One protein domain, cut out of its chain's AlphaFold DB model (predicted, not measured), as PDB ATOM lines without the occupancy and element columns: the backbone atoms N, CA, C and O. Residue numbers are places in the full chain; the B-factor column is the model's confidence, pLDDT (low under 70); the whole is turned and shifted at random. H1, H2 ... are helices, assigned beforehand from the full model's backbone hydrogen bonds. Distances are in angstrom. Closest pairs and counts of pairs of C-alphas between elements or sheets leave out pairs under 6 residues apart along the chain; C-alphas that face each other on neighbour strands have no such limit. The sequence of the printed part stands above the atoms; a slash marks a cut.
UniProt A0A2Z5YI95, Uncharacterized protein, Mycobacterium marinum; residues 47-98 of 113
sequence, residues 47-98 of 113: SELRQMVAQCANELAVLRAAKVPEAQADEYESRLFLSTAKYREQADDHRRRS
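Overview. This is residues 47 to 98 of the 113 residues of an uncharacterized protein of Mycobacterium marinum (UniProt A0A2Z5YI95). Two helices make an open L: H1 and H2 begin near each other and run off about perpendicular, while the link between them, residues 66 to 83, folds back along H1. Residues 91 to 98 of H2 stick out free. The printed part has 52 residues with two named helices, H1 then H2, and no named strand; its class is all helix. It is only just loose, close to extended, with a radius of gyration of the C-alphas of 14.4 A, and flat, spanning 43 by 26 by 11 A.

Arrangement. Look first at H1, residues 48 to 65, then at H2, residues 84 to 98. They are close but not clearly touching; their closest C-alphas, of Glu 48 and Thr 84, are 7.5 A apart. Their lines stand at 80 degrees, about perpendicular. In both helices every O i to N i+4 pair is within hydrogen-bond range.

Along the chain. Find C-alpha 48 at (-2.350, 2.817, -53.850); from there H1 runs 25.6 A to C-alpha 65. H2 runs 20.7 A from C-alpha 84 to C-alpha 98 at (-8.125, -23.315, -53.190).

Size, cuts and confidence. The C-alphas farthest apart, of Pro 69 and Arg 96, are 42.8 A apart. The printed part has no cut, and the link is long. Look for pLDDT under 70 at residues 73 to 74, 76 to 85, 87 to 88 and 94 to 98.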
ATOM      1  N   SER A  47      -4.969   3.376 -49.739       83.56
ATOM      2  CA  SER A  47      -4.879   3.788 -51.139       83.56
ATOM      3  C   SER A  47      -3.535   3.406 -51.764       83.56
ATOM      4  O   SER A  47      -2.545   3.205 -51.058       83.56
ATOM      5  N   GLU A  48      -3.502   3.312 -53.091       78.19
ATOM      6  CA  GLU A  48      -2.350   2.817 -53.850       78.19
ATOM      7  C   GLU A  48      -1.067   3.594 -53.520       78.19
ATOM      8  O   GLU A  48      -0.055   3.003 -53.146       78.19
ATOM      9  N   LEU A  49      -1.140   4.929 -53.519       81.62
ATOM     10  CA  LEU A  49      -0.018   5.795 -53.153       81.62
ATOM     11  C   LEU A  49       0.495   5.502 -51.735       81.62
ATOM     12  O   LEU A  49       1.700   5.434 -51.497       81.62
ATOM     13  N   ARG A  50      -0.413   5.301 -50.773       83.88
ATOM     14  CA  ARG A  50      -0.039   4.985 -49.388       83.88
ATOM     15  C   ARG A  50       0.581   3.601 -49.259       83.88
ATOM     16  O   ARG A  50       1.478   3.426 -48.437       83.88
ATOM     17  N   GLN A  51       0.127   2.635 -50.052       82.00
ATOM     18  CA  GLN A  51       0.757   1.320 -50.129       82.00
ATOM     19  C   GLN A  51       2.180   1.431 -50.698       82.00
ATOM     20  O   GLN A  51       3.105   0.879 -50.107       82.00
ATOM     21  N   MET A  52       2.383   2.216 -51.764       80.69
ATOM     22  CA  MET A  52       3.716   2.465 -52.335       80.69
ATOM     23  C   MET A  52       4.666   3.094 -51.313       80.69
ATOM     24  O   MET A  52       5.784   2.619 -51.133       80.69
ATOM     25  N   VAL A  53       4.219   4.138 -50.609       86.12
ATOM     26  CA  VAL A  53       5.041   4.817 -49.595       86.12
ATOM     27  C   VAL A  53       5.408   3.868 -48.454       86.12
ATOM     28  O   VAL A  53       6.564   3.848 -48.028       86.12
ATOM     29  N   ALA A  54       4.457   3.056 -47.981       82.88
ATOM     30  CA  ALA A  54       4.718   2.055 -46.950       82.88
ATOM     31  C   ALA A  54       5.759   1.022 -47.414       82.88
ATOM     32  O   ALA A  54       6.686   0.714 -46.669       82.88
ATOM     33  N   GLN A  55       5.667   0.560 -48.663       82.31
ATOM     34  CA  GLN A  55       6.647  -0.361 -49.232       82.31
ATOM     35  C   GLN A  55       8.039   0.274 -49.328       82.31
ATOM     36  O   GLN A  55       9.021  -0.340 -48.921       82.31
ATOM     37  N   CYS A  56       8.149   1.516 -49.811       84.81
ATOM     38  CA  CYS A  56       9.434   2.219 -49.860       84.81
ATOM     39  C   CYS A  56      10.071   2.351 -48.469       84.81
ATOM     40  O   CYS A  56      11.288   2.225 -48.333       84.81
ATOM     41  N   ALA A  57       9.260   2.593 -47.435       85.06
ATOM     42  CA  ALA A  57       9.734   2.643 -46.058       85.06
ATOM     43  C   ALA A  57      10.227   1.271 -45.564       85.06
ATOM     44  O   ALA A  57      11.291   1.213 -44.946       85.06
ATOM     45  N   ASN A  58       9.511   0.186 -45.879       83.25
ATOM     46  CA  ASN A  58       9.929  -1.180 -45.552       83.25
ATOM     47  C   ASN A  58      11.263  -1.539 -46.222       83.25
ATOM     48  O   ASN A  58      12.182  -1.975 -45.539       83.25
ATOM     49  N   GLU A  59      11.418  -1.276 -47.522       83.06
ATOM     50  CA  GLU A  59      12.677  -1.532 -48.241       83.06
ATOM     51  C   GLU A  59      13.848  -0.746 -47.645       83.06
ATOM     52  O   GLU A  59      14.949  -1.263 -47.451       83.06
ATOM     53  N   LEU A  60      13.614   0.520 -47.290       85.50
ATOM     54  CA  LEU A  60      14.626   1.332 -46.627       85.50
ATOM     55  C   LEU A  60      15.009   0.749 -45.259       85.50
ATOM     56  O   LEU A  60      16.178   0.822 -44.872       85.50
ATOM     57  N   ALA A  61      14.048   0.184 -44.528       82.50
ATOM     58  CA  ALA A  61      14.295  -0.482 -43.258       82.50
ATOM     59  C   ALA A  61      15.105  -1.775 -43.442       82.50
ATOM     60  O   ALA A  61      16.096  -1.940 -42.735       82.50
ATOM     61  N   VAL A  62      14.792  -2.607 -44.443       82.56
ATOM     62  CA  VAL A  62      15.594  -3.790 -44.818       82.56
ATOM     63  C   VAL A  62      17.038  -3.388 -45.129       82.56
ATOM     64  O   VAL A  62      17.982  -3.948 -44.574       82.56
ATOM     65  N   LEU A  63      17.232  -2.357 -45.957       82.94
ATOM     66  CA  LEU A  63      18.566  -1.863 -46.316       82.94
ATOM     67  C   LEU A  63      19.346  -1.318 -45.113       82.94
ATOM     68  O   LEU A  63      20.576  -1.396 -45.084       82.94
ATOM     69  N   ARG A  64      18.655  -0.731 -44.131       81.69
ATOM     70  CA  ARG A  64      19.267  -0.271 -42.877       81.69
ATOM     71  C   ARG A  64      19.605  -1.443 -41.963       81.69
ATOM     72  O   ARG A  64      20.711  -1.466 -41.434       81.69
ATOM     73  N   ALA A  65      18.701  -2.410 -41.823       82.31
ATOM     74  CA  ALA A  65      18.910  -3.624 -41.043       82.31
ATOM     75  C   ALA A  65      20.111  -4.418 -41.572       82.31
ATOM     76  O   ALA A  65      20.969  -4.812 -40.795       82.31
ATOM     77  N   ALA A  66      20.273  -4.518 -42.895       78.44
ATOM     78  CA  ALA A  66      21.429  -5.166 -43.517       78.44
ATOM     79  C   ALA A  66      22.789  -4.544 -43.129       78.44
ATOM     80  O   ALA A  66      23.827  -5.189 -43.272       78.44
ATOM     81  N   LYS A  67      22.812  -3.293 -42.650       80.56
ATOM     82  CA  LYS A  67      24.034  -2.597 -42.209       80.56
ATOM     83  C   LYS A  67      24.318  -2.744 -40.713       80.56
ATOM     84  O   LYS A  67      25.343  -2.244 -40.256       80.56
ATOM     85  N   VAL A  68      23.432  -3.388 -39.955       77.56
ATOM     86  CA  VAL A  68      23.543  -3.544 -38.502       77.56
ATOM     87  C   VAL A  68      23.715  -5.031 -38.169       77.56
ATOM     88  O   VAL A  68      22.878  -5.839 -38.572       77.56
ATOM     89  N   PRO A  69      24.779  -5.425 -37.444       73.88
ATOM     90  CA  PRO A  69      24.939  -6.804 -36.990       73.88
ATOM     91  C   PRO A  69      23.746  -7.238 -36.125       73.88
ATOM     92  O   PRO A  69      23.305  -6.468 -35.278       73.88
ATOM     93  N   GLU A  70      23.249  -8.461 -36.334       76.75
ATOM     94  CA  GLU A  70      22.134  -9.077 -35.583       76.75
ATOM     95  C   GLU A  70      20.748  -8.421 -35.757       76.75
ATOM     96  O   GLU A  70      19.803  -8.776 -35.054       76.75
ATOM     97  N   ALA A  71      20.577  -7.503 -36.711       74.69
ATOM     98  CA  ALA A  71      19.258  -6.950 -36.999       74.69
ATOM     99  C   ALA A  71      18.342  -7.991 -37.668       74.69
ATOM    100  O   ALA A  71      18.711  -8.620 -38.663       74.69
ATOM    101  N   GLN A  72      17.120  -8.135 -37.150       70.56
ATOM    102  CA  GLN A  72      16.094  -9.016 -37.710       70.56
ATOM    103  C   GLN A  72      15.460  -8.360 -38.944       70.56
ATOM    104  O   GLN A  72      14.421  -7.712 -38.874       70.56
ATOM    105  N   ALA A  73      16.130  -8.490 -40.090       67.69
ATOM    106  CA  ALA A  73      15.634  -7.967 -41.365       67.69
ATOM    107  C   ALA A  73      14.338  -8.662 -41.831       67.69
ATOM    108  O   ALA A  73      13.566  -8.060 -42.572       67.69
ATOM    109  N   ASP A  74      14.083  -9.883 -41.352       69.94
ATOM    110  CA  ASP A  74      12.922 -10.708 -41.708       69.94
ATOM    111  C   ASP A  74      11.584 -10.137 -41.206       69.94
ATOM    112  O   ASP A  74      10.527 -10.505 -41.715       69.94
ATOM    113  N   GLU A  75      11.604  -9.218 -40.233       71.69
ATOM    114  CA  GLU A  75      10.394  -8.532 -39.751       71.69
ATOM    115  C   GLU A  75       9.823  -7.545 -40.782       71.69
ATOM    116  O   GLU A  75       8.651  -7.166 -40.712       71.69
ATOM    117  N   TYR A  76      10.638  -7.121 -41.749       66.62
ATOM    118  CA  TYR A  76      10.223  -6.197 -42.793       66.62
ATOM    119  C   TYR A  76       9.832  -6.982 -44.039       66.62
ATOM    120  O   TYR A  76      10.670  -7.384 -44.844       66.62
ATOM    121  N   GLU A  77       8.530  -7.184 -44.223       65.50
ATOM    122  CA  GLU A  77       8.022  -7.814 -45.436       65.50
ATOM    123  C   GLU A  77       8.300  -6.932 -46.663       65.50
ATOM    124  O   GLU A  77       7.663  -5.893 -46.875       65.50
ATOM    125  N   SER A  78       9.243  -7.382 -47.493       65.00
ATOM    126  CA  SER A  78       9.436  -6.896 -48.856       65.00
ATOM    127  C   SER A  78       8.433  -7.598 -49.771       65.00
ATOM    128  O   SER A  78       8.482  -8.810 -49.985       65.00
ATOM    129  N   ARG A  79       7.480  -6.834 -50.307       65.38
ATOM    130  CA  ARG A  79       6.564  -7.290 -51.359       65.38
ATOM    131  C   ARG A  79       6.842  -6.581 -52.685       65.38
ATOM    132  O   ARG A  79       7.134  -5.389 -52.713       65.38
ATOM    133  N   LEU A  80       6.704  -7.296 -53.802       65.12
ATOM    134  CA  LEU A  80       6.638  -6.659 -55.120       65.12
ATOM    135  C   LEU A  80       5.374  -5.802 -55.186       65.12
ATOM    136  O   LEU A  80       4.279  -6.307 -54.943       65.12
ATOM    137  N   PHE A  81       5.527  -4.525 -55.538       62.88
ATOM    138  CA  PHE A  81       4.377  -3.663 -55.765       62.88
ATOM    139  C   PHE A  81       3.676  -4.087 -57.057       62.88
ATOM    140  O   PHE A  81       4.196  -3.908 -58.160       62.88
ATOM    141  N   LEU A  82       2.499  -4.682 -56.909       65.25
ATOM    142  CA  LEU A  82       1.605  -4.992 -58.011       65.25
ATOM    143  C   LEU A  82       0.463  -3.981 -57.998       65.25
ATOM    144  O   LEU A  82       0.024  -3.542 -56.938       65.25
ATOM    145  N   SER A  83      -0.032  -3.606 -59.175       62.72
ATOM    146  CA  SER A  83      -1.240  -2.787 -59.232       62.72
ATOM    147  C   SER A  83      -2.402  -3.526 -58.566       62.72
ATOM    148  O   SER A  83      -2.464  -4.760 -58.571       62.72
ATOM    149  N   THR A  84      -3.369  -2.780 -58.036       62.81
ATOM    150  CA  THR A  84      -4.574  -3.348 -57.402       62.81
ATOM    151  C   THR A  84      -5.303  -4.355 -58.303       62.81
ATOM    152  O   THR A  84      -5.800  -5.372 -57.822       62.81
ATOM    153  N   ALA A  85      -5.301  -4.135 -59.623       69.75
ATOM    154  CA  ALA A  85      -5.830  -5.076 -60.611       69.75
ATOM    155  C   ALA A  85      -5.108  -6.436 -60.592       69.75
ATOM    156  O   ALA A  85      -5.760  -7.478 -60.598       69.75
ATOM    157  N   LYS A  86      -3.773  -6.435 -60.507       72.44
ATOM    158  CA  LYS A  86      -2.974  -7.665 -60.424       72.44
ATOM    159  C   LYS A  86      -3.135  -8.376 -59.084       72.44
ATOM    160  O   LYS A  86      -3.142  -9.602 -59.055       72.44
ATOM    161  N   TYR A  87      -3.302  -7.637 -57.987       68.19
ATOM    162  CA  TYR A  87      -3.629  -8.250 -56.696       68.19
ATOM    163  C   TYR A  87      -4.980  -8.964 -56.728       68.19
ATOM    164  O   TYR A  87      -5.086 -10.075 -56.214       68.19
ATOM    165  N   ARG A  88      -5.995  -8.374 -57.374       66.06
ATOM    166  CA  ARG A  88      -7.296  -9.031 -57.575       66.06
ATOM    167  C   ARG A  88      -7.168 -10.298 -58.414       66.06
ATOM    168  O   ARG A  88      -7.682 -11.331 -58.009       66.06
ATOM    169  N   GLU A  89      -6.421 -10.240 -59.513       74.81
ATOM    170  CA  GLU A  89      -6.147 -11.407 -60.359       74.81
ATOM    171  C   GLU A  89      -5.469 -12.539 -59.570       74.81
ATOM    172  O   GLU A  89      -5.917 -13.682 -59.612       74.81
ATOM    173  N   GLN A  90      -4.442 -12.221 -58.776       77.69
ATOM    174  CA  GLN A  90      -3.767 -13.207 -57.930       77.69
ATOM    175  C   GLN A  90      -4.669 -13.755 -56.824       77.69
ATOM    176  O   GLN A  90      -4.626 -14.954 -56.548       77.69
ATOM    177  N   ALA A  91      -5.481 -12.906 -56.191       70.12
ATOM    178  CA  ALA A  91      -6.432 -13.327 -55.171       70.12
ATOM    179  C   ALA A  91      -7.490 -14.270 -55.759       70.12
ATOM    180  O   ALA A  91      -7.780 -15.305 -55.159       70.12
ATOM    181  N   ASP A  92      -8.009 -13.965 -56.949       74.25
ATOM    182  CA  ASP A  92      -8.965 -14.806 -57.666       74.25
ATOM    183  C   ASP A  92      -8.336 -16.130 -58.108       74.25
ATOM    184  O   ASP A  92      -8.951 -17.184 -57.947       74.25
ATOM    185  N   ASP A  93      -7.094 -16.116 -58.590       78.94
ATOM    186  CA  ASP A  93      -6.359 -17.330 -58.950       78.94
ATOM    187  C   ASP A  93      -6.046 -18.206 -57.732       78.94
ATOM    188  O   ASP A  93      -6.210 -19.429 -57.790       78.94
ATOM    189  N   HIS A  94      -5.656 -17.609 -56.604       67.19
ATOM    190  CA  HIS A  94      -5.515 -18.328 -55.340       67.19
ATOM    191  C   HIS A  94      -6.849 -18.923 -54.892       67.19
ATOM    192  O   HIS A  94      -6.890 -20.085 -54.485       67.19
ATOM    193  N   ARG A  95      -7.948 -18.172 -55.026       65.00
ATOM    194  CA  ARG A  95      -9.293 -18.648 -54.696       65.00
ATOM    195  C   ARG A  95      -9.678 -19.837 -55.569       65.00
ATOM    196  O   ARG A  95     -10.048 -20.871 -55.021       65.00
ATOM    197  N   ARG A  96      -9.493 -19.744 -56.890       69.38
ATOM    198  CA  ARG A  96      -9.738 -20.831 -57.857       69.38
ATOM    199  C   ARG A  96      -8.923 -22.082 -57.545       69.38
ATOM    200  O   ARG A  96      -9.465 -23.175 -57.606       69.38
ATOM    201  N   ARG A  97      -7.648 -21.929 -57.175       66.75
ATOM    202  CA  ARG A  97      -6.776 -23.054 -56.787       66.75
ATOM    203  C   ARG A  97      -7.143 -23.660 -55.432       66.75
ATOM    204  O   ARG A  97      -6.887 -24.838 -55.213       66.75
ATOM    205  N   SER A  98      -7.711 -22.865 -54.525       61.00
ATOM    206  CA  SER A  98      -8.125 -23.315 -53.190       61.00
ATOM    207  C   SER A  98      -9.487 -24.009 -53.161       61.00
ATOM    208  O   SER A  98      -9.794 -24.666 -52.168       61.00
TER     209      SER A  98